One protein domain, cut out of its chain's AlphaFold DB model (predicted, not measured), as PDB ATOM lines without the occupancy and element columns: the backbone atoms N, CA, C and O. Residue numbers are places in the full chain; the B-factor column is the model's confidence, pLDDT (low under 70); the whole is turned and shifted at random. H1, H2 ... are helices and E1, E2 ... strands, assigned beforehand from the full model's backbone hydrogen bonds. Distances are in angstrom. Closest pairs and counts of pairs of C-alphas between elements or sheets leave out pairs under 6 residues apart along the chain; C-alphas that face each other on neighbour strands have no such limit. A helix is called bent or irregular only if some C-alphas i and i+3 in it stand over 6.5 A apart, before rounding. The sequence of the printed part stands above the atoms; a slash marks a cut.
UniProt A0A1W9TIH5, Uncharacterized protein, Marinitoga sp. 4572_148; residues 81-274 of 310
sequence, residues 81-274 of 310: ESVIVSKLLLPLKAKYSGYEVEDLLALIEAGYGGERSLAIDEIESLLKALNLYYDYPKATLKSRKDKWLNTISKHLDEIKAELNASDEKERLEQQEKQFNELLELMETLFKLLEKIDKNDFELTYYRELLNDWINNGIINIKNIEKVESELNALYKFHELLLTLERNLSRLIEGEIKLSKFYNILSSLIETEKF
ATOM      1  N   GLU A  81     -32.603 -30.052  12.776       88.00
ATOM      2  CA  GLU A  81     -31.770 -29.183  13.626       88.00
ATOM      3  C   GLU A  81     -32.030 -29.398  15.126       88.00
ATOM      4  O   GLU A  81     -31.277 -28.902  15.961       88.00
ATOM      5  N   SER A  82     -33.079 -30.144  15.489       90.50
ATOM      6  CA  SER A  82     -33.385 -30.433  16.889       90.50
ATOM      7  C   SER A  82     -32.416 -31.455  17.481       90.50
ATOM      8  O   SER A  82     -32.201 -32.554  16.948       90.50
ATOM      9  N   VAL A  83     -31.893 -31.114  18.659       90.56
ATOM     10  CA  VAL A  83     -31.008 -31.995  19.421       90.56
ATOM     11  C   VAL A  83     -31.774 -33.218  19.917       90.56
ATOM     12  O   VAL A  83     -31.249 -34.330  19.826       90.56
ATOM     13  N   ILE A  84     -33.011 -33.061  20.413       91.56
ATOM     14  CA  ILE A  84     -33.791 -34.210  20.893       91.56
ATOM     15  C   ILE A  84     -34.114 -35.181  19.763       91.56
ATOM     16  O   ILE A  84     -33.965 -36.389  19.937       91.56
ATOM     17  N   VAL A  85     -34.490 -34.673  18.589       93.50
ATOM     18  CA  VAL A  85     -34.817 -35.523  17.438       93.50
ATOM     19  C   VAL A  85     -33.587 -36.284  16.968       93.50
ATOM     20  O   VAL A  85     -33.655 -37.497  16.761       93.50
ATOM     21  N   SER A  86     -32.447 -35.595  16.883       92.38
ATOM     22  CA  SER A  86     -31.164 -36.207  16.540       92.38
ATOM     23  C   SER A  86     -30.815 -37.335  17.509       92.38
ATOM     24  O   SER A  86     -30.509 -38.440  17.067       92.38
ATOM     25  N   LYS A  87     -30.948 -37.091  18.822       93.06
ATOM     26  CA  LYS A  87     -30.709 -38.092  19.874       93.06
ATOM     27  C   LYS A  87     -31.610 -39.312  19.734       93.06
ATOM     28  O   LYS A  87     -31.110 -40.431  19.764       93.06
ATOM     29  N   LEU A  88     -32.915 -39.108  19.550       94.19
ATOM     30  CA  LEU A  88     -33.877 -40.206  19.432       94.19
ATOM     31  C   LEU A  88     -33.617 -41.068  18.192       94.19
ATOM     32  O   LEU A  88     -33.840 -42.277  18.245       94.19
ATOM     33  N   LEU A  89     -33.111 -40.474  17.106       94.88
ATOM     34  CA  LEU A  89     -32.807 -41.157  15.848       94.88
ATOM     35  C   LEU A  89     -31.521 -42.010  15.899       94.88
ATOM     36  O   LEU A  89     -31.380 -42.946  15.106       94.88
ATOM     37  N   LEU A  90     -30.597 -41.725  16.829       94.88
ATOM     38  CA  LEU A  90     -29.277 -42.371  16.904       94.88
ATOM     39  C   LEU A  90     -29.316 -43.908  16.889       94.88
ATOM     40  O   LEU A  90     -28.533 -44.488  16.139       94.88
ATOM     41  N   PRO A  91     -30.207 -44.613  17.616       95.31
ATOM     42  CA  PRO A  91     -30.208 -46.079  17.622       95.31
ATOM     43  C   PRO A  91     -30.522 -46.689  16.253       95.31
ATOM     44  O   PRO A  91     -29.940 -47.707  15.876       95.31
ATOM     45  N   LEU A  92     -31.410 -46.054  15.477       95.81
ATOM     46  CA  LEU A  92     -31.684 -46.475  14.102       95.81
ATOM     47  C   LEU A  92     -30.487 -46.196  13.195       95.81
ATOM     48  O   LEU A  92     -30.129 -47.061  12.394       95.81
ATOM     49  N   LYS A  93     -29.863 -45.020  13.341       95.50
ATOM     50  CA  LYS A  93     -28.670 -44.634  12.577       95.50
ATOM     51  C   LYS A  93     -27.517 -45.603  12.827       95.50
ATOM     52  O   LYS A  93     -26.989 -46.144  11.864       95.50
ATOM     53  N   ALA A  94     -27.201 -45.881  14.092       95.56
ATOM     54  CA  ALA A  94     -26.133 -46.793  14.492       95.56
ATOM     55  C   ALA A  94     -26.328 -48.181  13.887       95.56
ATOM     56  O   ALA A  94     -25.397 -48.793  13.377       95.56
ATOM     57  N   LYS A  95     -27.560 -48.683  13.871       95.31
ATOM     58  CA  LYS A  95     -27.828 -49.946  13.200       95.31
ATOM     59  C   LYS A  95     -27.697 -49.849  11.679       95.31
ATOM     60  O   LYS A  95     -27.117 -50.735  11.052       95.31
ATOM     61  N   TYR A  96     -28.253 -48.803  11.075       94.56
ATOM     62  CA  TYR A  96     -28.211 -48.586   9.631       94.56
ATOM     63  C   TYR A  96     -26.775 -48.460   9.097       94.56
ATOM     64  O   TYR A  96     -26.459 -48.976   8.022       94.56
ATOM     65  N   SER A  97     -25.892 -47.807   9.853       92.50
ATOM     66  CA  SER A  97     -24.475 -47.660   9.531       92.50
ATOM     67  C   SER A  97     -23.666 -48.929   9.799       92.50
ATOM     68  O   SER A  97     -22.571 -49.049   9.266       92.50
ATOM     69  N   GLY A  98     -24.197 -49.923  10.517       93.88
ATOM     70  CA  GLY A  98     -23.456 -51.138  10.872       93.88
ATOM     71  C   GLY A  98     -22.566 -50.948  12.100       93.88
ATOM     72  O   GLY A  98     -21.423 -51.417  12.128       93.88
ATOM     73  N   TYR A  99     -23.102 -50.249  13.100       95.25
ATOM     74  CA  TYR A  99     -22.523 -50.021  14.418       95.25
ATOM     75  C   TYR A  99     -21.102 -49.461  14.315       95.25
ATOM     76  O   TYR A  99     -20.150 -50.064  14.817       95.25
ATOM     77  N   GLU A 100     -20.958 -48.365  13.571       94.94
ATOM     78  CA  GLU A 100     -19.703 -47.616  13.452       94.94
ATOM     79  C   GLU A 100     -19.314 -46.997  14.804       94.94
ATOM     80  O   GLU A 100     -20.174 -46.715  15.643       94.94
ATOM     81  N   VAL A 101     -18.010 -46.817  15.031       94.69
ATOM     82  CA  VAL A 101     -17.457 -46.357  16.317       94.69
ATOM     83  C   VAL A 101     -18.035 -44.997  16.701       94.69
ATOM     84  O   VAL A 101     -18.430 -44.789  17.845       94.69
ATOM     85  N   GLU A 102     -18.150 -44.100  15.727       94.06
ATOM     86  CA  GLU A 102     -18.677 -42.749  15.886       94.06
ATOM     87  C   GLU A 102     -20.135 -42.761  16.350       94.06
ATOM     88  O   GLU A 102     -20.519 -41.983  17.221       94.06
ATOM     89  N   ASP A 103     -20.951 -43.671  15.815       95.06
ATOM     90  CA  ASP A 103     -22.354 -43.788  16.207       95.06
ATOM     91  C   ASP A 103     -22.506 -44.406  17.604       95.06
ATOM     92  O   ASP A 103     -23.397 -44.008  18.357       95.06
ATOM     93  N   LEU A 104     -21.629 -45.343  17.985       96.00
ATOM     94  CA  LEU A 104     -21.594 -45.887  19.347       96.00
ATOM     95  C   LEU A 104     -21.181 -44.817  20.363       96.00
ATOM     96  O   LEU A 104     -21.821 -44.691  21.405       96.00
ATOM     97  N   LEU A 105     -20.169 -44.004  20.050       95.75
ATOM     98  CA  LEU A 105     -19.767 -42.870  20.885       95.75
ATOM     99  C   LEU A 105     -20.883 -41.825  20.998       95.75
ATOM    100  O   LEU A 105     -21.185 -41.385  22.106       95.75
ATOM    101  N   ALA A 106     -21.562 -41.500  19.895       94.94
ATOM    102  CA  ALA A 106     -22.701 -40.583  19.908       94.94
ATOM    103  C   ALA A 106     -23.861 -41.106  20.774       94.94
ATOM    104  O   ALA A 106     -24.507 -40.335  21.484       94.94
ATOM    105  N   LEU A 107     -24.122 -42.418  20.764       95.31
ATOM    106  CA  LEU A 107     -25.110 -43.042  21.650       95.31
ATOM    107  C   LEU A 107     -24.718 -42.904  23.126       95.31
ATOM    108  O   LEU A 107     -25.566 -42.583  23.961       95.31
ATOM    109  N   ILE A 108     -23.443 -43.109  23.454       94.75
ATOM    110  CA  ILE A 108     -22.922 -42.941  24.817       94.75
ATOM    111  C   ILE A 108     -23.058 -41.487  25.268       94.75
ATOM    112  O   ILE A 108     -23.543 -41.222  26.367       94.75
ATOM    113  N   GLU A 109     -22.691 -40.537  24.408       92.50
ATOM    114  CA  GLU A 109     -22.839 -39.105  24.665       92.50
ATOM    115  C   GLU A 109     -24.304 -38.707  24.873       92.50
ATOM    116  O   GLU A 109     -24.625 -37.933  25.778       92.50
ATOM    117  N   ALA A 110     -25.212 -39.288  24.089       90.31
ATOM    118  CA  ALA A 110     -26.647 -39.078  24.222       90.31
ATOM    119  C   ALA A 110     -27.262 -39.731  25.477       90.31
ATOM    120  O   ALA A 110     -28.415 -39.433  25.793       90.31
ATOM    121  N   GLY A 111     -26.505 -40.564  26.202       90.19
ATOM    122  CA  GLY A 111     -26.913 -41.183  27.466       90.19
ATOM    123  C   GLY A 111     -27.397 -42.630  27.354       90.19
ATOM    124  O   GLY A 111     -27.781 -43.215  28.361       90.19
ATOM    125  N   TYR A 112     -27.336 -43.254  26.172       91.75
ATOM    126  CA  TYR A 112     -27.742 -44.656  25.996       91.75
ATOM    127  C   TYR A 112     -26.815 -45.651  26.713       91.75
ATOM    128  O   TYR A 112     -27.173 -46.813  26.852       91.75
ATOM    129  N   GLY A 113     -25.639 -45.224  27.179       87.62
ATOM    130  CA  GLY A 113     -24.765 -46.036  28.035       87.62
ATOM    131  C   GLY A 113     -25.165 -46.052  29.517       87.62
ATOM    132  O   GLY A 113     -24.562 -46.795  30.281       87.62
ATOM    133  N   GLY A 114     -26.167 -45.261  29.924       87.88
ATOM    134  CA  GLY A 114     -26.519 -45.042  31.329       87.88
ATOM    135  C   GLY A 114     -25.755 -43.879  31.972       87.88
ATOM    136  O   GLY A 114     -25.113 -43.074  31.290       87.88
ATOM    137  N   GLU A 115     -25.863 -43.764  33.297       87.12
ATOM    138  CA  GLU A 115     -25.058 -42.809  34.066       87.12
ATOM    139  C   GLU A 115     -23.583 -43.213  34.026       87.12
ATOM    140  O   GLU A 115     -23.245 -44.389  34.138       87.12
ATOM    141  N   ARG A 116     -22.704 -42.223  33.869       91.44
ATOM    142  CA  ARG A 116     -21.254 -42.418  33.788       91.44
ATOM    143  C   ARG A 116     -20.518 -41.285  34.483       91.44
ATOM    144  O   ARG A 116     -20.996 -40.149  34.500       91.44
ATOM    145  N   SER A 117     -19.351 -41.605  35.019       93.94
ATOM    146  CA  SER A 117     -18.382 -40.658  35.560       93.94
ATOM    147  C   SER A 117     -17.331 -40.258  34.519       93.94
ATOM    148  O   SER A 117     -16.911 -39.103  34.507       93.94
ATOM    149  N   LEU A 118     -16.980 -41.171  33.608       94.44
ATOM    150  CA  LEU A 118     -16.032 -40.921  32.522       94.44
ATOM    151  C   LEU A 118     -16.576 -39.893  31.525       94.44
ATOM    152  O   LEU A 118     -17.696 -40.041  31.029       94.44
ATOM    153  N   ALA A 119     -15.766 -38.902  31.154       95.25
ATOM    154  CA  ALA A 119     -16.015 -37.987  30.043       95.25
ATOM    155  C   ALA A 119     -15.843 -38.686  28.677       95.25
ATOM    156  O   ALA A 119     -15.260 -39.764  28.581       95.25
ATOM    157  N   ILE A 120     -16.374 -38.100  27.589       95.06
ATOM    158  CA  ILE A 120     -16.255 -38.718  26.246       95.06
ATOM    159  C   ILE A 120     -14.789 -38.847  25.827       95.06
ATOM    160  O   ILE A 120     -14.389 -39.918  25.381       95.06
ATOM    161  N   ASP A 121     -13.976 -37.819  26.063       96.25
ATOM    162  CA  ASP A 121     -12.548 -37.830  25.727       96.25
ATOM    163  C   ASP A 121     -11.775 -38.938  26.469       96.25
ATOM    164  O   ASP A 121     -10.824 -39.521  25.937       96.25
ATOM    165  N   GLU A 122     -12.199 -39.269  27.693       96.94
ATOM    166  CA  GLU A 122     -11.625 -40.364  28.479       96.94
ATOM    167  C   GLU A 122     -12.021 -41.721  27.891       96.94
ATOM    168  O   GLU A 122     -11.157 -42.569  27.677       96.94
ATOM    169  N   ILE A 123     -13.299 -41.904  27.539       97.31
ATOM    170  CA  ILE A 123     -13.787 -43.115  26.860       97.31
ATOM    171  C   ILE A 123     -13.044 -43.324  25.539       97.31
ATOM    172  O   ILE A 123     -12.565 -44.426  25.270       97.31
ATOM    173  N   GLU A 124     -12.886 -42.277  24.729       96.88
ATOM    174  CA  GLU A 124     -12.102 -42.358  23.498       96.88
ATOM    175  C   GLU A 124     -10.659 -42.787  23.760       96.88
ATOM    176  O   GLU A 124     -10.114 -43.606  23.018       96.88
ATOM    177  N   SER A 125     -10.029 -42.237  24.798       97.44
ATOM    178  CA  SER A 125      -8.648 -42.559  25.157       97.44
ATOM    179  C   SER A 125      -8.500 -44.026  25.567       97.44
ATOM    180  O   SER A 125      -7.572 -44.698  25.112       97.44
ATOM    181  N   LEU A 126      -9.450 -44.560  26.343       97.50
ATOM    182  CA  LEU A 126      -9.490 -45.977  26.715       97.50
ATOM    183  C   LEU A 126      -9.710 -46.881  25.489       97.50
ATOM    184  O   LEU A 126      -9.018 -47.884  25.317       97.50
ATOM    185  N   LEU A 127     -10.618 -46.506  24.581       97.25
ATOM    186  CA  LEU A 127     -10.839 -47.248  23.334       97.25
ATOM    187  C   LEU A 127      -9.613 -47.215  22.414       97.25
ATOM    188  O   LEU A 127      -9.322 -48.213  21.750       97.25
ATOM    189  N   LYS A 128      -8.876 -46.098  22.366       97.12
ATOM    190  CA  LYS A 128      -7.606 -45.980  21.628       97.12
ATOM    191  C   LYS A 128      -6.536 -46.890  22.228       97.12
ATOM    192  O   LYS A 128      -5.854 -47.572  21.467       97.12
ATOM    193  N   ALA A 129      -6.439 -46.971  23.557       96.12
ATOM    194  CA  ALA A 129      -5.508 -47.874  24.241       96.12
ATOM    195  C   ALA A 129      -5.739 -49.352  23.872       96.12
ATOM    196  O   ALA A 129      -4.785 -50.113  23.733       96.12
ATOM    197  N   LEU A 130      -6.995 -49.737  23.628       96.69
ATOM    198  CA  LEU A 130      -7.379 -51.084  23.197       96.69
ATOM    199  C   LEU A 130      -7.421 -51.276  21.673       96.69
ATOM    200  O   LEU A 130      -7.816 -52.340  21.195       96.69
ATOM    201  N   ASN A 131      -7.057 -50.252  20.893       95.69
ATOM    202  CA  ASN A 131      -7.195 -50.227  19.434       95.69
ATOM    203  C   ASN A 131      -8.642 -50.488  18.936       95.69
ATOM    204  O   ASN A 131      -8.852 -50.917  17.802       95.69
ATOM    205  N   LEU A 132      -9.647 -50.227  19.778       95.69
ATOM    206  CA  LEU A 132     -11.073 -50.351  19.451       95.69
ATOM    207  C   LEU A 132     -11.620 -49.089  18.780       95.69
ATOM    208  O   LEU A 132     -12.550 -49.170  17.984       95.69
ATOM    209  N   TYR A 133     -11.013 -47.929  19.042       93.88
ATOM    210  CA  TYR A 133     -11.391 -46.672  18.384       93.88
ATOM    211  C   TYR A 133     -11.199 -46.723  16.859       93.88
ATOM    212  O   TYR A 133     -11.927 -46.086  16.111       93.88
ATOM    213  N   TYR A 134     -10.238 -47.520  16.388       91.00
ATOM    214  CA  TYR A 134      -9.928 -47.683  14.967       91.00
ATOM    215  C   TYR A 134     -10.629 -48.897  14.340       91.00
ATOM    216  O   TYR A 134     -10.200 -49.393  13.296       91.00
ATOM    217  N   ASP A 135     -11.676 -49.419  14.986       85.50
ATOM    218  CA  ASP A 135     -12.382 -50.630  14.568       85.50
ATOM    219  C   ASP A 135     -13.329 -50.391  13.377       85.50
ATOM    220  O   ASP A 135     -14.553 -50.509  13.470       85.50
ATOM    221  N   TYR A 136     -12.733 -50.085  12.226       82.25
ATOM    222  CA  TYR A 136     -13.379 -50.046  10.915       82.25
ATOM    223  C   TYR A 136     -13.156 -51.398  10.209       82.25
ATOM    224  O   TYR A 136     -12.045 -51.930  10.293       82.25
ATOM    225  N   PRO A 137     -14.137 -51.995   9.491       82.69
ATOM    226  CA  PRO A 137     -15.337 -51.403   8.881       82.69
ATOM    227  C   PRO A 137     -16.659 -51.724   9.621       82.69
ATOM    228  O   PRO A 137     -16.667 -52.189  10.761       82.69
ATOM    229  N   LYS A 138     -17.796 -51.477   8.952       88.25
ATOM    230  CA  LYS A 138     -19.153 -51.871   9.374       88.25
ATOM    231  C   LYS A 138     -19.201 -53.330   9.834       88.25
ATOM    232  O   LYS A 138     -18.681 -54.212   9.150       88.25
ATOM    233  N   ALA A 139     -19.875 -53.588  10.948       90.81
ATOM    234  CA  ALA A 139     -20.017 -54.919  11.526       90.81
ATOM    235  C   ALA A 139     -21.455 -55.166  11.994       90.81
ATOM    236  O   ALA A 139     -22.269 -54.253  12.094       90.81
ATOM    237  N   THR A 140     -21.787 -56.423  12.281       93.75
ATOM    238  CA  THR A 140     -23.043 -56.753  12.969       93.75
ATOM    239  C   THR A 140     -22.936 -56.414  14.454       93.75
ATOM    240  O   THR A 140     -21.830 -56.411  15.003       93.75
ATOM    241  N   LEU A 141     -24.077 -56.202  15.127       96.06
ATOM    242  CA  LEU A 141     -24.107 -55.933  16.569       96.06
ATOM    243  C   LEU A 141     -23.357 -57.018  17.334       96.06
ATOM    244  O   LEU A 141     -22.491 -56.719  18.146       96.06
ATOM    245  N   LYS A 142     -23.655 -58.282  17.012       95.62
ATOM    246  CA  LYS A 142     -23.021 -59.447  17.628       95.62
ATOM    247  C   LYS A 142     -21.501 -59.410  17.481       95.62
ATOM    248  O   LYS A 142     -20.795 -59.521  18.473       95.62
ATOM    249  N   SER A 143     -20.995 -59.211  16.263       94.62
ATOM    250  CA  SER A 143     -19.549 -59.172  16.029       94.62
ATOM    251  C   SER A 143     -18.875 -58.026  16.783       94.62
ATOM    252  O   SER A 143     -17.773 -58.209  17.298       94.62
ATOM    253  N   ARG A 144     -19.514 -56.850  16.832       95.19
ATOM    254  CA  ARG A 144     -18.984 -55.675  17.530       95.19
ATOM    255  C   ARG A 144     -18.979 -55.894  19.042       95.19
ATOM    256  O   ARG A 144     -17.935 -55.738  19.666       95.19
ATOM    257  N   LYS A 145     -20.111 -56.336  19.595       96.81
ATOM    258  CA  LYS A 145     -20.293 -56.683  21.008       96.81
ATOM    259  C   LYS A 145     -19.260 -57.710  21.460       96.81
ATOM    260  O   LYS A 145     -18.519 -57.449  22.400       96.81
ATOM    261  N   ASP A 146     -19.175 -58.843  20.764       96.62
ATOM    262  CA  ASP A 146     -18.269 -59.932  21.129       96.62
ATOM    263  C   ASP A 146     -16.811 -59.458  21.091       96.62
ATOM    264  O   ASP A 146     -16.044 -59.752  22.003       96.62
ATOM    265  N   LYS A 147     -16.409 -58.689  20.072       95.88
ATOM    266  CA  LYS A 147     -15.045 -58.152  19.988       95.88
ATOM    267  C   LYS A 147     -14.753 -57.179  21.131       95.88
ATOM    268  O   LYS A 147     -13.774 -57.363  21.842       95.88
ATOM    269  N   TRP A 148     -15.590 -56.160  21.303       97.19
ATOM    270  CA  TRP A 148     -15.337 -55.069  22.243       97.19
ATOM    271  C   TRP A 148     -15.352 -55.551  23.686       97.19
ATOM    272  O   TRP A 148     -14.390 -55.304  24.411       97.19
ATOM    273  N   LEU A 149     -16.388 -56.297  24.081       97.81
ATOM    274  CA  LEU A 149     -16.499 -56.808  25.446       97.81
ATOM    275  C   LEU A 149     -15.351 -57.770  25.768       97.81
ATOM    276  O   LEU A 149     -14.724 -57.630  26.810       97.81
ATOM    277  N   ASN A 150     -14.991 -58.683  24.857       97.62
ATOM    278  CA  ASN A 150     -13.868 -59.594  25.104       97.62
ATOM    279  C   ASN A 150     -12.521 -58.862  25.183       97.62
ATOM    280  O   ASN A 150     -11.686 -59.225  26.007       97.62
ATOM    281  N   THR A 151     -12.285 -57.850  24.341       97.75
ATOM    282  CA  THR A 151     -11.043 -57.065  24.386       97.75
ATOM    283  C   THR A 151     -10.928 -56.275  25.687       97.75
ATOM    284  O   THR A 151      -9.868 -56.308  26.308       97.75
ATOM    285  N   ILE A 152     -12.008 -55.614  26.118       97.75
ATOM    286  CA  ILE A 152     -12.032 -54.860  27.378       97.75
ATOM    287  C   ILE A 152     -11.828 -55.812  28.560       97.75
ATOM    288  O   ILE A 152     -10.915 -55.594  29.352       97.75
ATOM    289  N   SER A 153     -12.597 -56.904  28.644       97.50
ATOM    290  CA  SER A 153     -12.488 -57.873  29.744       97.50
ATOM    291  C   SER A 153     -11.105 -58.513  29.827       97.50
ATOM    292  O   SER A 153     -10.541 -58.609  30.910       97.50
ATOM    293  N   LYS A 154     -10.510 -58.887  28.687       97.44
ATOM    294  CA  LYS A 154      -9.157 -59.453  28.667       97.44
ATOM    295  C   LYS A 154      -8.121 -58.460  29.200       97.44
ATOM    296  O   LYS A 154      -7.265 -58.848  29.988       97.44
ATOM    297  N   HIS A 155      -8.190 -57.198  28.781       97.06
ATOM    298  CA  HIS A 155      -7.265 -56.179  29.276       97.06
ATOM    299  C   HIS A 155      -7.459 -55.911  30.772       97.06
ATOM    300  O   HIS A 155      -6.504 -55.702  31.514       97.06
ATOM    301  N   LEU A 156      -8.702 -55.976  31.235       95.88
ATOM    302  CA  LEU A 156      -9.040 -55.829  32.640       95.88
ATOM    303  C   LEU A 156      -8.469 -56.976  33.490       95.88
ATOM    304  O   LEU A 156      -7.941 -56.733  34.576       95.88
ATOM    305  N   ASP A 157      -8.497 -58.208  32.980       95.12
ATOM    306  CA  ASP A 157      -7.842 -59.357  33.613       95.12
ATOM    307  C   ASP A 157      -6.309 -59.201  33.656       95.12
ATOM    308  O   ASP A 157      -5.683 -59.565  34.653       95.12
ATOM    309  N   GLU A 158      -5.700 -58.622  32.612       94.38
ATOM    310  CA  GLU A 158      -4.265 -58.290  32.580       94.38
ATOM    311  C   GLU A 158      -3.906 -57.263  33.669       94.38
ATOM    312  O   GLU A 158      -2.967 -57.495  34.434       94.38
ATOM    313  N   ILE A 159      -4.695 -56.189  33.814       92.75
ATOM    314  CA  ILE A 159      -4.514 -55.181  34.874       92.75
ATOM    315  C   ILE A 159      -4.627 -55.828  36.258       92.75
ATOM    316  O   ILE A 159      -3.760 -55.626  37.108       92.75
ATOM    317  N   LYS A 160      -5.656 -56.655  36.489       91.38
ATOM    318  CA  LYS A 160      -5.850 -57.366  37.766       91.38
ATOM    319  C   LYS A 160      -4.689 -58.302  38.097       91.38
ATOM    320  O   LYS A 160      -4.307 -58.433  39.262       91.38
ATOM    321  N   ALA A 161      -4.120 -58.972  37.097       91.19
ATOM    322  CA  ALA A 161      -2.946 -59.815  37.287       91.19
ATOM    323  C   ALA A 161      -1.708 -58.982  37.664       91.19
ATOM    324  O   ALA A 161      -0.981 -59.356  38.586       91.19
ATOM    325  N   GLU A 162      -1.499 -57.839  37.006       90.31
ATOM    326  CA  GLU A 162      -0.379 -56.929  37.276       90.31
ATOM    327  C   GLU A 162      -0.482 -56.268  38.659       90.31
ATOM    328  O   GLU A 162       0.517 -56.146  39.366       90.31
ATOM    329  N   LEU A 163      -1.694 -55.933  39.103       89.19
ATOM    330  CA  LEU A 163      -1.974 -55.317  40.406       89.19
ATOM    331  C   LEU A 163      -1.532 -56.204  41.585       89.19
ATOM    332  O   LEU A 163      -1.095 -55.712  42.627       89.19
ATOM    333  N   ASN A 164      -1.571 -57.527  41.397       80.88
ATOM    334  CA  ASN A 164      -1.081 -58.499  42.376       80.88
ATOM    335  C   ASN A 164       0.453 -58.633  42.400       80.88
ATOM    336  O   ASN A 164       0.998 -59.136  43.382       80.88
ATOM    337  N   ALA A 165       1.141 -58.213  41.335       82.62
ATOM    338  CA  ALA A 165       2.577 -58.414  41.138       82.62
ATOM    339  C   ALA A 165       3.413 -57.122  41.217       82.62
ATOM    340  O   ALA A 165       4.630 -57.206  41.371       82.62
ATOM    341  N   SER A 166       2.781 -55.951  41.096       81.69
ATOM    342  CA  SER A 166       3.439 -54.647  40.985       81.69
ATOM    343  C   SER A 166       3.370 -53.829  42.279       81.69
ATOM    344  O   SER A 166       2.406 -53.906  43.046       81.69
ATOM    345  N   ASP A 167       4.386 -52.989  42.484       77.06
ATOM    346  CA  ASP A 167       4.411 -51.971  43.538       77.06
ATOM    347  C   ASP A 167       3.632 -50.694  43.130       77.06
ATOM    348  O   ASP A 167       3.270 -49.892  43.991       77.06
ATOM    349  N   GLU A 168       3.290 -50.515  41.843       83.25
ATOM    350  CA  GLU A 168       2.514 -49.373  41.311       83.25
ATOM    351  C   GLU A 168       0.988 -49.531  41.476       83.25
ATOM    352  O   GLU A 168       0.205 -49.317  40.546       83.25
ATOM    353  N   LYS A 169       0.541 -49.919  42.672       86.81
ATOM    354  CA  LYS A 169      -0.860 -50.301  42.912       86.81
ATOM    355  C   LYS A 169      -1.859 -49.184  42.630       86.81
ATOM    356  O   LYS A 169      -2.839 -49.419  41.939       86.81
ATOM    357  N   GLU A 170      -1.579 -47.962  43.075       87.62
ATOM    358  CA  GLU A 170      -2.514 -46.835  42.942       87.62
ATOM    359  C   GLU A 170      -2.833 -46.496  41.472       87.62
ATOM    360  O   GLU A 170      -3.986 -46.251  41.119       87.62
ATOM    361  N   ARG A 171      -1.827 -46.538  40.585       90.12
ATOM    362  CA  ARG A 171      -2.021 -46.303  39.144       90.12
ATOM    363  C   ARG A 171      -2.873 -47.409  38.516       90.12
ATOM    364  O   ARG A 171      -3.760 -47.117  37.717       90.12
ATOM    365  N   LEU A 172      -2.593 -48.666  38.864       91.25
ATOM    366  CA  LEU A 172      -3.307 -49.827  38.332       91.25
ATOM    367  C   LEU A 172      -4.753 -49.895  38.847       91.25
ATOM    368  O   LEU A 172      -5.647 -50.190  38.065       91.25
ATOM    369  N   GLU A 173      -5.004 -49.539  40.110       92.81
ATOM    370  CA  GLU A 173      -6.353 -49.442  40.691       92.81
ATOM    371  C   GLU A 173      -7.212 -48.394  39.963       92.81
ATOM    372  O   GLU A 173      -8.388 -48.626  39.676       92.81
ATOM    373  N   GLN A 174      -6.627 -47.242  39.611       92.94
ATOM    374  CA  GLN A 174      -7.323 -46.226  38.819       92.94
ATOM    375  C   GLN A 174      -7.661 -46.734  37.413       92.94
ATOM    376  O   GLN A 174      -8.794 -46.562  36.963       92.94
ATOM    377  N   GLN A 175      -6.712 -47.389  36.736       94.25
ATOM    378  CA  GLN A 175      -6.954 -47.977  35.415       94.25
ATOM    379  C   GLN A 175      -8.022 -49.072  35.469       94.25
ATOM    380  O   GLN A 175      -8.928 -49.080  34.638       94.25
ATOM    381  N   GLU A 176      -7.968 -49.954  36.469       95.06
ATOM    382  CA  GLU A 176      -8.980 -50.987  36.685       95.06
ATOM    383  C   GLU A 176     -10.372 -50.362  36.834       95.06
ATOM    384  O   GLU A 176     -11.324 -50.812  36.194       95.06
ATOM    385  N   LYS A 177     -10.502 -49.299  37.637       95.88
ATOM    386  CA  LYS A 177     -11.776 -48.594  37.813       95.88
ATOM    387  C   LYS A 177     -12.303 -48.031  36.490       95.88
ATOM    388  O   LYS A 177     -13.474 -48.225  36.176       95.88
ATOM    389  N   GLN A 178     -11.447 -47.365  35.715       96.88
ATOM    390  CA  GLN A 178     -11.822 -46.786  34.422       96.88
ATOM    391  C   GLN A 178     -12.266 -47.860  33.418       96.88
ATOM    392  O   GLN A 178     -13.287 -47.697  32.752       96.88
ATOM    393  N   PHE A 179     -11.540 -48.977  33.321       97.50
ATOM    394  CA  PHE A 179     -11.901 -50.065  32.409       97.50
ATOM    395  C   PHE A 179     -13.124 -50.866  32.875       97.50
ATOM    396  O   PHE A 179     -13.890 -51.311  32.021       97.50
ATOM    397  N   ASN A 180     -13.354 -51.019  34.187       97.12
ATOM    398  CA  ASN A 180     -14.594 -51.614  34.705       97.12
ATOM    399  C   ASN A 180     -15.804 -50.754  34.323       97.12
ATOM    400  O   ASN A 180     -16.775 -51.275  33.785       97.12
ATOM    401  N   GLU A 181     -15.726 -49.437  34.532       97.00
ATOM    402  CA  GLU A 181     -16.812 -48.531  34.149       97.00
ATOM    403  C   GLU A 181     -17.059 -48.554  32.632       97.00
ATOM    404  O   GLU A 181     -18.205 -48.622  32.190       97.00
ATOM    405  N   LEU A 182     -15.994 -48.569  31.819       97.50
ATOM    406  CA  LEU A 182     -16.117 -48.720  30.368       97.50
ATOM    407  C   LEU A 182     -16.821 -50.031  29.984       97.50
ATOM    408  O   LEU A 182     -17.652 -50.028  29.076       97.50
ATOM    409  N   LEU A 183     -16.493 -51.141  30.651       97.44
ATOM    410  CA  LEU A 183     -17.111 -52.440  30.394       97.44
ATOM    411  C   LEU A 183     -18.616 -52.402  30.690       97.44
ATOM    412  O   LEU A 183     -19.409 -52.734  29.812       97.44
ATOM    413  N   GLU A 184     -19.006 -51.936  31.880       96.38
ATOM    414  CA  GLU A 184     -20.412 -51.823  32.300       96.38
ATOM    415  C   GLU A 184     -21.228 -50.926  31.353       96.38
ATOM    416  O   GLU A 184     -22.358 -51.249  30.963       96.38
ATOM    417  N   LEU A 185     -20.628 -49.813  30.927       96.25
ATOM    418  CA  LEU A 185     -21.215 -48.878  29.975       96.25
ATOM    419  C   LEU A 185     -21.445 -49.538  28.607       96.25
ATOM    420  O   LEU A 185     -22.528 -49.407  28.028       96.25
ATOM    421  N   MET A 186     -20.463 -50.287  28.096       97.06
ATOM    422  CA  MET A 186     -20.586 -50.996  26.817       97.06
ATOM    423  C   MET A 186     -21.600 -52.139  26.886       97.06
ATOM    424  O   MET A 186     -22.386 -52.320  25.955       97.06
ATOM    425  N   GLU A 187     -21.637 -52.893  27.985       96.88
ATOM    426  CA  GLU A 187     -22.639 -53.941  28.203       96.88
ATOM    427  C   GLU A 187     -24.058 -53.371  28.191       96.88
ATOM    428  O   GLU A 187     -24.944 -53.910  27.515       96.88
ATOM    429  N   THR A 188     -24.264 -52.249  28.884       95.38
ATOM    430  CA  THR A 188     -25.550 -51.547  28.933       95.38
ATOM    431  C   THR A 188     -25.973 -51.073  27.547       95.38
ATOM    432  O   THR A 188     -27.088 -51.370  27.100       95.38
ATOM    433  N   LEU A 189     -25.064 -50.412  26.827       96.38
ATOM    434  CA  LEU A 189     -25.304 -49.932  25.472       96.38
ATOM    435  C   LEU A 189     -25.668 -51.076  24.517       96.38
ATOM    436  O   LEU A 189     -26.688 -51.011  23.825       96.38
ATOM    437  N   PHE A 190     -24.866 -52.144  24.475       97.31
ATOM    438  CA  PHE A 190     -25.111 -53.259  23.561       97.31
ATOM    439  C   PHE A 190     -26.417 -53.986  23.885       97.31
ATOM    440  O   PHE A 190     -27.151 -54.345  22.965       97.31
ATOM    441  N   LYS A 191     -26.765 -54.140  25.167       95.00
ATOM    442  CA  LYS A 191     -28.054 -54.705  25.589       95.00
ATOM    443  C   LYS A 191     -29.243 -53.859  25.122       95.00
ATOM    444  O   LYS A 191     -30.291 -54.401  24.776       95.00
ATOM    445  N   LEU A 192     -29.108 -52.534  25.090       94.19
ATOM    446  CA  LEU A 192     -30.140 -51.660  24.530       94.19
ATOM    447  C   LEU A 192     -30.233 -51.795  23.009       94.19
ATOM    448  O   LEU A 192     -31.340 -51.880  22.471       94.19
ATOM    449  N   LEU A 193     -29.091 -51.876  22.325       95.88
ATOM    450  CA  LEU A 193     -29.035 -52.058  20.876       95.88
ATOM    451  C   LEU A 193     -29.596 -53.411  20.416       95.88
ATOM    452  O   LEU A 193     -30.163 -53.486  19.331       95.88
ATOM    453  N   GLU A 194     -29.555 -54.456  21.246       95.50
ATOM    454  CA  GLU A 194     -30.223 -55.732  20.944       95.50
ATOM    455  C   GLU A 194     -31.727 -55.557  20.687       95.50
ATOM    456  O   GLU A 194     -32.291 -56.254  19.843       95.50
ATOM    457  N   LYS A 195     -32.382 -54.589  21.348       93.62
ATOM    458  CA  LYS A 195     -33.799 -54.289  21.091       93.62
ATOM    459  C   LYS A 195     -34.007 -53.760  19.664       93.62
ATOM    460  O   LYS A 195     -34.980 -54.133  19.015       93.62
ATOM    461  N   ILE A 196     -33.091 -52.942  19.138       93.31
ATOM    462  CA  ILE A 196     -33.198 -52.396  17.774       93.31
ATOM    463  C   ILE A 196     -32.591 -53.323  16.703       93.31
ATOM    464  O   ILE A 196     -32.825 -53.131  15.505       93.31
ATOM    465  N   ASP A 197     -31.876 -54.387  17.084       93.19
ATOM    466  CA  ASP A 197     -31.202 -55.313  16.161       93.19
ATOM    467  C   ASP A 197     -32.138 -56.303  15.427       93.19
ATOM    468  O   ASP A 197     -31.804 -57.450  15.169       93.19
ATOM    469  N   LYS A 198     -33.312 -55.832  14.979       90.81
ATOM    470  CA  LYS A 198     -34.252 -56.541  14.087       90.81
ATOM    471  C   LYS A 198     -34.245 -56.052  12.632       90.81
ATOM    472  O   LYS A 198     -34.348 -54.849  12.386       90.81
ATOM    473  N   ASN A 199     -34.070 -56.942  11.656       89.69
ATOM    474  CA  ASN A 199     -34.052 -56.544  10.235       89.69
ATOM    475  C   ASN A 199     -35.400 -55.991   9.772       89.69
ATOM    476  O   ASN A 199     -35.437 -54.977   9.074       89.69
ATOM    477  N   ASP A 200     -36.468 -56.640  10.217       92.81
ATOM    478  CA  ASP A 200     -37.855 -56.305   9.947       92.81
ATOM    479  C   ASP A 200     -38.579 -56.114  11.287       92.81
ATOM    480  O   ASP A 200     -38.228 -56.748  12.289       92.81
ATOM    481  N   PHE A 201     -39.524 -55.177  11.336       92.69
ATOM    482  CA  PHE A 201     -40.333 -54.923  12.527       92.69
ATOM    483  C   PHE A 201     -41.705 -54.338  12.168       92.69
ATOM    484  O   PHE A 201     -41.894 -53.761  11.094       92.69
ATOM    485  N   GLU A 202     -42.664 -54.459  13.087       93.69
ATOM    486  CA  GLU A 202     -43.991 -53.843  12.973       93.69
ATOM    487  C   GLU A 202     -43.906 -52.315  12.980       93.69
ATOM    488  O   GLU A 202     -43.170 -51.741  13.774       93.69
ATOM    489  N   LEU A 203     -44.702 -51.627  12.160       92.00
ATOM    490  CA  LEU A 203     -44.616 -50.168  11.986       92.00
ATOM    491  C   LEU A 203     -44.610 -49.360  13.302       92.00
ATOM    492  O   LEU A 203     -43.915 -48.349  13.377       92.00
ATOM    493  N   THR A 204     -45.334 -49.810  14.332       93.56
ATOM    494  CA  THR A 204     -45.425 -49.143  15.645       93.56
ATOM    495  C   THR A 204     -44.236 -49.416  16.570       93.56
ATOM    496  O   THR A 204     -44.037 -48.687  17.544       93.56
ATOM    497  N   TYR A 205     -43.424 -50.432  16.264       94.25
ATOM    498  CA  TYR A 205     -42.387 -50.969  17.145       94.25
ATOM    499  C   TYR A 205     -41.406 -49.901  17.627       94.25
ATOM    500  O   TYR A 205     -41.087 -49.824  18.811       94.25
ATOM    501  N   TYR A 206     -40.926 -49.053  16.715       95.00
ATOM    502  CA  TYR A 206     -39.923 -48.050  17.059       95.00
ATOM    503  C   TYR A 206     -40.484 -46.958  17.980       95.00
ATOM    504  O   TYR A 206     -39.835 -46.597  18.958       95.00
ATOM    505  N   ARG A 207     -41.706 -46.473  17.731       94.62
ATOM    506  CA  ARG A 207     -42.369 -45.497  18.610       94.62
ATOM    507  C   ARG A 207     -42.608 -46.075  20.004       94.62
ATOM    508  O   ARG A 207     -42.382 -45.390  20.998       94.62
ATOM    509  N   GLU A 208     -43.041 -47.329  20.086       94.69
ATOM    510  CA  GLU A 208     -43.226 -48.033  21.361       94.69
ATOM    511  C   GLU A 208     -41.906 -48.213  22.113       94.69
ATOM    512  O   GLU A 208     -41.849 -47.973  23.317       94.69
ATOM    513  N   LEU A 209     -40.830 -48.545  21.396       94.44
ATOM    514  CA  LEU A 209     -39.490 -48.656  21.962       94.44
ATOM    515  C   LEU A 209     -38.978 -47.313  22.507       94.44
ATOM    516  O   LEU A 209     -38.422 -47.274  23.602       94.44
ATOM    517  N   LEU A 210     -39.200 -46.205  21.789       93.19
ATOM    518  CA  LEU A 210     -38.861 -44.868  22.284       93.19
ATOM    519  C   LEU A 210     -39.648 -44.520  23.554       93.19
ATOM    520  O   LEU A 210     -39.066 -44.005  24.506       93.19
ATOM    521  N   ASN A 211     -40.945 -44.834  23.595       91.81
ATOM    522  CA  ASN A 211     -41.767 -44.616  24.786       91.81
ATOM    523  C   ASN A 211     -41.264 -45.441  25.982       91.81
ATOM    524  O   ASN A 211     -41.188 -44.911  27.087       91.81
ATOM    525  N   ASP A 212     -40.888 -46.709  25.773       92.50
ATOM    526  CA  ASP A 212     -40.269 -47.562  26.802       92.50
ATOM    527  C   ASP A 212     -38.980 -46.927  27.342       92.50
ATOM    528  O   ASP A 212     -38.790 -46.808  28.553       92.50
ATOM    529  N   TRP A 213     -38.103 -46.452  26.456       91.25
ATOM    530  CA  TRP A 213     -36.844 -45.823  26.853       91.25
ATOM    531  C   TRP A 213     -37.023 -44.503  27.602       91.25
ATOM    532  O   TRP A 213     -36.318 -44.262  28.582       91.25
ATOM    533  N   ILE A 214     -37.971 -43.666  27.183       88.62
ATOM    534  CA  ILE A 214     -38.284 -42.404  27.861       88.62
ATOM    535  C   ILE A 214     -38.903 -42.677  29.240       88.62
ATOM    536  O   ILE A 214     -38.443 -42.129  30.241       88.62
ATOM    537  N   ASN A 215     -39.904 -43.560  29.317       88.62
ATOM    538  CA  ASN A 215     -40.629 -43.841  30.560       88.62
ATOM    539  C   ASN A 215     -39.750 -44.513  31.622       88.62
ATOM    540  O   ASN A 215     -39.897 -44.228  32.809       88.62
ATOM    541  N   ASN A 216     -38.812 -45.365  31.202       87.56
ATOM    542  CA  ASN A 216     -37.857 -46.012  32.103       87.56
ATOM    543  C   ASN A 216     -36.627 -45.140  32.409       87.56
ATOM    544  O   ASN A 216     -35.716 -45.598  33.094       87.56
ATOM    545  N   GLY A 217     -36.569 -43.904  31.899       83.94
ATOM    546  CA  GLY A 217     -35.468 -42.976  32.161       83.94
ATOM    547  C   GLY A 217     -34.138 -43.352  31.501       83.94
ATOM    548  O   GLY A 217     -33.113 -42.793  31.877       83.94
ATOM    549  N   ILE A 218     -34.144 -44.258  30.517       84.06
ATOM    550  CA  ILE A 218     -32.950 -44.615  29.729       84.06
ATOM    551  C   ILE A 218     -32.479 -43.399  28.924       84.06
ATOM    552  O   ILE A 218     -31.284 -43.156  28.799       84.06
ATOM    553  N   ILE A 219     -33.424 -42.611  28.405       81.50
ATOM    554  CA  ILE A 219     -33.142 -41.339  27.737       81.50
ATOM    555  C   ILE A 219     -33.665 -40.216  28.626       81.50
ATOM    556  O   ILE A 219     -34.874 -40.065  28.817       81.50
ATOM    557  N   ASN A 220     -32.758 -39.399  29.162       77.19
ATOM    558  CA  ASN A 220     -33.143 -38.273  30.001       77.19
ATOM    559  C   ASN A 220     -33.545 -37.060  29.151       77.19
ATOM    560  O   ASN A 220     -32.704 -36.270  28.717       77.19
ATOM    561  N   ILE A 221     -34.852 -36.893  28.959       75.81
ATOM    562  CA  ILE A 221     -35.423 -35.749  28.238       75.81
ATOM    563  C   ILE A 221     -35.742 -34.551  29.146       75.81
ATOM    564  O   ILE A 221     -35.928 -33.445  28.649       75.81
ATOM    565  N   LYS A 222     -35.716 -34.712  30.478       71.75
ATOM    566  CA  LYS A 222     -36.230 -33.711  31.439       71.75
ATOM    567  C   LYS A 222     -35.525 -32.357  31.386       71.75
ATOM    568  O   LYS A 222     -36.126 -31.329  31.677       71.75
ATOM    569  N   ASN A 223     -34.231 -32.336  31.071       69.88
ATOM    570  CA  ASN A 223     -33.490 -31.079  30.937       69.88
ATOM    571  C   ASN A 223     -33.722 -30.411  29.579       69.88
ATOM    572  O   ASN A 223     -33.595 -29.196  29.478       69.88
ATOM    573  N   ILE A 224     -34.084 -31.197  28.565       69.31
ATOM    574  CA  ILE A 224     -34.322 -30.736  27.198       69.31
ATOM    575  C   ILE A 224     -35.744 -30.174  27.065       69.31
ATOM    576  O   ILE A 224     -35.930 -29.150  26.423       69.31
ATOM    577  N   GLU A 225     -36.722 -30.749  27.771       58.50
ATOM    578  CA  GLU A 225     -38.096 -30.224  27.867       58.50
ATOM    579  C   GLU A 225     -38.178 -28.802  28.444       58.50
ATOM    580  O   GLU A 225     -39.149 -28.092  28.202       58.50
ATOM    581  N   LYS A 226     -37.157 -28.360  29.195       62.50
ATOM    582  CA  LYS A 226     -37.078 -26.980  29.708       62.50
ATOM    583  C   LYS A 226     -36.828 -25.957  28.601       62.50
ATOM    584  O   LYS A 226     -37.009 -24.765  28.831       62.50
ATOM    585  N   VAL A 227     -36.395 -26.413  27.428       77.44
ATOM    586  CA  VAL A 227     -36.242 -25.595  26.231       77.44
ATOM    587  C   VAL A 227     -37.507 -25.769  25.393       77.44
ATOM    588  O   VAL A 227     -37.726 -26.816  24.786       77.44
ATOM    589  N   GLU A 228     -38.344 -24.732  25.354       78.69
ATOM    590  CA  GLU A 228     -39.653 -24.749  24.682       78.69
ATOM    591  C   GLU A 228     -39.568 -25.238  23.225       78.69
ATOM    592  O   GLU A 228     -40.384 -26.043  22.775       78.69
ATOM    593  N   SER A 229     -38.535 -24.818  22.489       81.50
ATOM    594  CA  SER A 229     -38.326 -25.231  21.100       81.50
ATOM    595  C   SER A 229     -38.055 -26.733  20.958       81.50
ATOM    596  O   SER A 229     -38.555 -27.355  20.025       81.50
ATOM    597  N   GLU A 230     -37.310 -27.345  21.881       88.25
ATOM    598  CA  GLU A 230     -37.030 -28.786  21.846       88.25
ATOM    599  C   GLU A 230     -38.251 -29.609  22.265       88.25
ATOM    600  O   GLU A 230     -38.505 -30.672  21.697       88.25
ATOM    601  N   LEU A 231     -39.068 -29.097  23.188       86.75
ATOM    602  CA  LEU A 231     -40.363 -29.697  23.499       86.75
ATOM    603  C   LEU A 231     -41.291 -29.674  22.268       86.75
ATOM    604  O   LEU A 231     -41.904 -30.686  21.922       86.75
ATOM    605  N   ASN A 232     -41.333 -28.552  21.546       86.88
ATOM    606  CA  ASN A 232     -42.071 -28.439  20.287       86.88
ATOM    607  C   ASN A 232     -41.545 -29.408  19.213       86.88
ATOM    608  O   ASN A 232     -42.340 -30.019  18.493       86.88
ATOM    609  N   ALA A 233     -40.223 -29.580  19.117       91.06
ATOM    610  CA  ALA A 233     -39.610 -30.557  18.223       91.06
ATOM    611  C   ALA A 233     -40.004 -31.994  18.593       91.06
ATOM    612  O   ALA A 233     -40.381 -32.768  17.716       91.06
ATOM    613  N   LEU A 234     -39.996 -32.335  19.885       91.50
ATOM    614  CA  LEU A 234     -40.405 -33.650  20.379       91.50
ATOM    615  C   LEU A 234     -41.862 -33.965  20.012       91.50
ATOM    616  O   LEU A 234     -42.146 -35.044  19.486       91.50
ATOM    617  N   TYR A 235     -42.781 -33.016  20.222       90.50
ATOM    618  CA  TYR A 235     -44.181 -33.184  19.825       90.50
ATOM    619  C   TYR A 235     -44.333 -33.369  18.317       90.50
ATOM    620  O   TYR A 235     -45.049 -34.268  17.871       90.50
ATOM    621  N   LYS A 236     -43.630 -32.552  17.526       92.38
ATOM    622  CA  LYS A 236     -43.670 -32.644  16.067       92.38
ATOM    623  C   LYS A 236     -43.099 -33.972  15.563       92.38
ATOM    624  O   LYS A 236     -43.653 -34.565  14.641       92.38
ATOM    625  N   PHE A 237     -42.037 -34.471  16.188       95.06
ATOM    626  CA  PHE A 237     -41.456 -35.775  15.885       95.06
ATOM    627  C   PHE A 237     -42.403 -36.927  16.235       95.06
ATOM    628  O   PHE A 237     -42.572 -37.853  15.444       95.06
ATOM    629  N   HIS A 238     -43.094 -36.850  17.374       93.56
ATOM    630  CA  HIS A 238     -44.113 -37.833  17.735       93.56
ATOM    631  C   HIS A 238     -45.287 -37.850  16.740       93.56
ATOM    632  O   HIS A 238     -45.711 -38.916  16.291       93.56
ATOM    633  N   GLU A 239     -45.784 -36.673  16.346       93.69
ATOM    634  CA  GLU A 239     -46.812 -36.533  15.305       93.69
ATOM    635  C   GLU A 239     -46.340 -37.126  13.967       93.69
ATOM    636  O   GLU A 239     -47.104 -37.817  13.281       93.69
ATOM    637  N   LEU A 240     -45.075 -36.885  13.611       95.31
ATOM    638  CA  LEU A 240     -44.461 -37.421  12.402       95.31
ATOM    639  C   LEU A 240     -44.453 -38.953  12.410       95.31
ATOM    640  O   LEU A 240     -44.874 -39.555  11.423       95.31
ATOM    641  N   LEU A 241     -44.042 -39.580  13.517       95.69
ATOM    642  CA  LEU A 241     -44.049 -41.041  13.664       95.69
ATOM    643  C   LEU A 241     -45.459 -41.620  13.504       95.69
ATOM    644  O   LEU A 241     -45.659 -42.521  12.693       95.69
ATOM    645  N   LEU A 242     -46.459 -41.057  14.187       94.50
ATOM    646  CA  LEU A 242     -47.854 -41.507  14.070       94.50
ATOM    647  C   LEU A 242     -48.397 -41.369  12.640       94.50
ATOM    648  O   LEU A 242     -49.114 -42.236  12.132       94.50
ATOM    649  N   THR A 243     -48.062 -40.264  11.977       93.38
ATOM    650  CA  THR A 243     -48.480 -40.007  10.595       93.38
ATOM    651  C   THR A 243     -47.808 -40.982   9.636       93.38
ATOM    652  O   THR A 243     -48.477 -41.522   8.751       93.38
ATOM    653  N   LEU A 244     -46.513 -41.246   9.828       94.00
ATOM    654  CA  LEU A 244     -45.744 -42.220   9.063       94.00
ATOM    655  C   LEU A 244     -46.333 -43.627   9.217       94.00
ATOM    656  O   LEU A 244     -46.626 -44.264   8.209       94.00
ATOM    657  N   GLU A 245     -46.578 -44.074  10.451       93.69
ATOM    658  CA  GLU A 245     -47.206 -45.363  10.771       93.69
ATOM    659  C   GLU A 245     -48.549 -45.526  10.048       93.69
ATOM    660  O   GLU A 245     -48.768 -46.508   9.337       93.69
ATOM    661  N   ARG A 246     -49.431 -44.523  10.156       92.25
ATOM    662  CA  ARG A 246     -50.755 -44.531   9.516       92.25
ATOM    663  C   ARG A 246     -50.682 -44.526   7.989       92.25
ATOM    664  O   ARG A 246     -51.555 -45.084   7.330       92.25
ATOM    665  N   ASN A 247     -49.702 -43.838   7.415       91.88
ATOM    666  CA  ASN A 247     -49.547 -43.774   5.966       91.88
ATOM    667  C   ASN A 247     -48.960 -45.077   5.418       91.88
ATOM    668  O   ASN A 247     -49.440 -45.578   4.404       91.88
ATOM    669  N   LEU A 248     -47.960 -45.643   6.097       92.56
ATOM    670  CA  LEU A 248     -47.334 -46.900   5.697       92.56
ATOM    671  C   LEU A 248     -48.272 -48.095   5.865       92.56
ATOM    672  O   LEU A 248     -48.273 -48.957   4.992       92.56
ATOM    673  N   SER A 249     -49.121 -48.119   6.896       90.56
ATOM    674  CA  SER A 249     -50.087 -49.211   7.104       90.56
ATOM    675  C   SER A 249     -51.151 -49.312   6.008       90.56
ATOM    676  O   SER A 249     -51.778 -50.353   5.846       90.56
ATOM    677  N   ARG A 250     -51.348 -48.250   5.214       91.06
ATOM    678  CA  ARG A 250     -52.212 -48.268   4.019       91.06
ATOM    679  C   ARG A 250     -51.527 -48.856   2.784       91.06
ATOM    680  O   ARG A 250     -52.207 -49.145   1.807       91.06
ATOM    681  N   LEU A 251     -50.198 -48.940   2.794       89.19
ATOM    682  CA  LEU A 251     -49.377 -49.339   1.647       89.19
ATOM    683  C   LEU A 251     -48.723 -50.710   1.836       89.19
ATOM    684  O   LEU A 251     -48.413 -51.377   0.853       89.19
ATOM    685  N   ILE A 252     -48.453 -51.090   3.083       88.50
ATOM    686  CA  ILE A 252     -47.741 -52.308   3.457       88.50
ATOM    687  C   ILE A 252     -48.571 -53.010   4.529       88.50
ATOM    688  O   ILE A 252     -48.891 -52.415   5.557       88.50
ATOM    689  N   GLU A 253     -48.887 -54.281   4.296       79.81
ATOM    690  CA  GLU A 253     -49.431 -55.166   5.322       79.81
ATOM    691  C   GLU A 253     -48.266 -55.834   6.070       79.81
ATOM    692  O   GLU A 253     -47.408 -56.465   5.450       79.81
ATOM    693  N   GLY A 254     -48.222 -55.690   7.397       82.62
ATOM    694  CA  GLY A 254     -47.229 -56.346   8.254       82.62
ATOM    695  C   GLY A 254     -45.968 -55.517   8.528       82.62
ATOM    696  O   GLY A 254     -46.048 -54.368   8.966       82.62
ATOM    697  N   GLU A 255     -44.800 -56.133   8.347       91.81
ATOM    698  CA  GLU A 255     -43.506 -55.602   8.791       91.81
ATOM    699  C   GLU A 255     -42.803 -54.734   7.735       91.81
ATOM    700  O   GLU A 255     -42.996 -54.875   6.523       91.81
ATOM    701  N   ILE A 256     -41.927 -53.839   8.199       94.25
ATOM    702  CA  ILE A 256     -41.047 -53.028   7.357       94.25
ATOM    703  C   ILE A 256     -39.576 -53.310   7.667       94.25
ATOM    704  O   ILE A 256     -39.171 -53.406   8.824       94.25
ATOM    705  N   LYS A 257     -38.750 -53.336   6.615       94.56
ATOM    706  CA  LYS A 257     -37.288 -53.333   6.744       94.56
ATOM    707  C   LYS A 257     -36.817 -52.076   7.462       94.56
ATOM    708  O   LYS A 257     -37.107 -50.970   6.998       94.56
ATOM    709  N   LEU A 258     -35.978 -52.231   8.485       93.81
ATOM    710  CA  LEU A 258     -35.407 -51.114   9.240       93.81
ATOM    711  C   LEU A 258     -34.718 -50.093   8.338       93.81
ATOM    712  O   LEU A 258     -34.917 -48.895   8.506       93.81
ATOM    713  N   SER A 259     -33.954 -50.549   7.342       93.19
ATOM    714  CA  SER A 259     -33.267 -49.653   6.405       93.19
ATOM    715  C   SER A 259     -34.237 -48.797   5.590       93.19
ATOM    716  O   SER A 259     -33.984 -47.616   5.365       93.19
ATOM    717  N   LYS A 260     -35.376 -49.369   5.186       94.75
ATOM    718  CA  LYS A 260     -36.428 -48.641   4.471       94.75
ATOM    719  C   LYS A 260     -37.135 -47.660   5.401       94.75
ATOM    720  O   LYS A 260     -37.324 -46.511   5.013       94.75
ATOM    721  N   PHE A 261     -37.486 -48.093   6.611       95.38
ATOM    722  CA  PHE A 261     -38.104 -47.231   7.619       95.38
ATOM    723  C   PHE A 261     -37.208 -46.035   7.960       95.38
ATOM    724  O   PHE A 261     -37.655 -44.895   7.880       95.38
ATOM    725  N   TYR A 262     -35.928 -46.287   8.248       95.56
ATOM    726  CA  TYR A 262     -34.946 -45.259   8.578       95.56
ATOM    727  C   TYR A 262     -34.753 -44.244   7.449       95.56
ATOM    728  O   TYR A 262     -34.768 -43.045   7.712       95.56
ATOM    729  N   ASN A 263     -34.629 -44.692   6.195       95.69
ATOM    730  CA  ASN A 263     -34.481 -43.785   5.053       95.69
ATOM    731  C   ASN A 263     -35.706 -42.870   4.883       95.69
ATOM    732  O   ASN A 263     -35.552 -41.674   4.648       95.69
ATOM    733  N   ILE A 264     -36.921 -43.421   5.017       95.25
ATOM    734  CA  ILE A 264     -38.158 -42.633   4.913       95.25
ATOM    735  C   ILE A 264     -38.239 -41.633   6.066       95.25
ATOM    736  O   ILE A 264     -38.470 -40.450   5.831       95.25
ATOM    737  N   LEU A 265     -38.025 -42.094   7.300       95.94
ATOM    738  CA  LEU A 265     -38.079 -41.246   8.484       95.94
ATOM    739  C   LEU A 265     -37.040 -40.119   8.413       95.94
ATOM    740  O   LEU A 265     -37.392 -38.968   8.638       95.94
ATOM    741  N   SER A 266     -35.797 -40.427   8.037       94.50
ATOM    742  CA  SER A 266     -34.725 -39.431   7.908       94.50
ATOM    743  C   SER A 266     -35.056 -38.379   6.848       94.50
ATOM    744  O   SER A 266     -34.963 -37.188   7.122       94.50
ATOM    745  N   SER A 267     -35.548 -38.801   5.677       93.62
ATOM    746  CA  SER A 267     -35.977 -37.868   4.628       93.62
ATOM    747  C   SER A 267     -37.130 -36.970   5.086       93.62
ATOM    748  O   SER A 267     -37.160 -35.784   4.765       93.62
ATOM    749  N   LEU A 268     -38.072 -37.503   5.868       93.94
ATOM    750  CA  LEU A 268     -39.150 -36.693   6.424       93.94
ATOM    751  C   LEU A 268     -38.630 -35.688   7.457       93.94
ATOM    752  O   LEU A 268     -39.010 -34.526   7.387       93.94
ATOM    753  N   ILE A 269     -37.726 -36.093   8.354       93.94
ATOM    754  CA  ILE A 269     -37.103 -35.207   9.354       93.94
ATOM    755  C   ILE A 269     -36.378 -34.023   8.692       93.94
ATOM    756  O   ILE A 269     -36.437 -32.909   9.206       93.94
ATOM    757  N   GLU A 270     -35.732 -34.230   7.542       88.75
ATOM    758  CA  GLU A 270     -35.067 -33.153   6.791       88.75
ATOM    759  C   GLU A 270     -36.045 -32.114   6.216       88.75
ATOM    760  O   GLU A 270     -35.681 -30.955   6.015       88.75
ATOM    761  N   THR A 271     -37.282 -32.521   5.921       86.25
ATOM    762  CA  THR A 271     -38.278 -31.662   5.253       86.25
ATOM    763  C   THR A 271     -39.304 -31.059   6.207       86.25
ATOM    764  O   THR A 271     -39.792 -29.949   5.974       86.25
ATOM    765  N   GLU A 272     -39.636 -31.777   7.276       88.06
ATOM    766  CA  GLU A 272     -40.575 -31.338   8.297       88.06
ATOM    767  C   GLU A 272     -39.962 -30.237   9.150       88.06
ATOM    768  O   GLU A 272     -38.753 -30.177   9.378       88.06
ATOM    769  N   LYS A 273     -40.821 -29.350   9.644       85.94
ATOM    770  CA  LYS A 273     -40.402 -28.225  10.473       85.94
ATOM    771  C   LYS A 273     -41.232 -28.139  11.741       85.94
ATOM    772  O   LYS A 273     -42.403 -28.528  11.755       85.94
ATOM    773  N   PHE A 274     -40.637 -27.596  12.793       83.62
ATOM    774  CA  PHE A 274     -41.294 -27.322  14.065       83.62
ATOM    775  C   PHE A 274     -41.165 -25.843  14.427       83.62
ATOM    776  O   PHE A 274     -40.333 -25.108  13.897       83.62
TER     777      PHE A 274
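This is residues 81 to 274 of the 310 residues of an uncharacterized protein of Marinitoga sp. 4572_148 (UniProt A0A1W9TIH5). A long helical hairpin, H4 and H5 side by side, makes an arm that runs out from a body of helices, and its tip at residues 165 to 170 sticks out. In the body H1 sits in the middle, with H2, H7 and H8 packed on it and the last residues of H5 crossing it; H6 lies by H1 and H7, H3 lies by H5 on the same side of the arm as H2, and a tiny two-stranded sheet, E1 and E2, lies at one corner of the body. The printed part has 194 residues with eight named helices and two named strands, in the order H1 H2 H3 H4 H5 E1 H6 H7 E2 H8; the sheet, E1 - E2, is antiparallel, and the class is mostly helix. It is only just compact, close to loose, with a radius of gyration of the C-alphas of 19.2 A, and its outline is elongated, spanning 68 by 36 by 26 A.

H1, residues 83 to 97, begins at C-alpha 83 at (-31.008, -31.995, 19.421) and is 19.6 A long from first to last C-alpha. It is irregular: C-alphas 88 and 91 are 7.2 A apart. H2 is residues 101 to 109 and H3 is residues 120 to 129. H4, residues 141 to 163, is 32.5 A long. H5, residues 169 to 196, is the longest helix by residues, 41.0 A from C-alpha 169 at (-0.860, -50.301, 42.912) to C-alpha 196. E1 is residues 200 to 202, and H6 is residues 205 to 215. H7, residues 228 to 248, is 30.2 A long. E2, residues 255 to 257, runs directly into H8, residues 258 to 271, which is 20.1 A long and ends at C-alpha 271 at (-38.278, -31.662, 5.253).

H1 is the hub, touching four helices. H1 and H2 form a helical hairpin at a shallow tilt of 32 degrees, only just short of steep, the closest C-alphas being those of Ala 94 and Asp 103, 5.1 A apart. H8 touches H1 with residues 258 to 262 alone, opposite ways at 33 degrees, a shallow tilt only just short of steep; the closest C-alphas, of Tyr 96 and Ser 259, are 6.1 A apart. H7 touches H1 at a steep tilt of 44 degrees, the same way, with the C-alphas of Ile 84 and Glu 230 closest at 6.4 A. H7 and H8 only just touch, with 3 pairs of C-alphas within 8 A; Leu 244 and Leu 265 have the closest C-alphas, 7.7 A apart. H6 is close to but not clearly touching H7, with the closest C-alphas, of Arg 207 and Leu 241, 6.9 A apart. H5 touches H1 with residues 193 to 196 alone, about perpendicular at 84 degrees, and the C-alphas of Pro 91 and Leu 193 are closest at 6.9 A. H4 and H5 form a helical hairpin at a shallow tilt of 15 degrees, with the C-alphas of Leu 163 and Lys 169 closest at 5.7 A. H3 is close to but not clearly touching H5, with the C-alphas of Ile 123 and Leu 182 closest at 7.0 A. E1 and E2 are antiparallel at 140 degrees; N 201 and O 256, 3.1 A apart, and N 256 and O 201, 2.9 A apart, are within hydrogen-bond range. In H2, H3, H4, H6, H7 and H8 every O i to N i+4 pair is within hydrogen-bond range; in H1 9 of 11 are, and in H5 22 of 24.

The C-alphas of Asp 167 and Arg 250 are the two farthest apart, 69.1 A. The printed part has no cut. The links H3 to H4 and H6 to H7 are long. Residues 223 to 226 have pLDDT under 70; the mean of the printed part is 91.7.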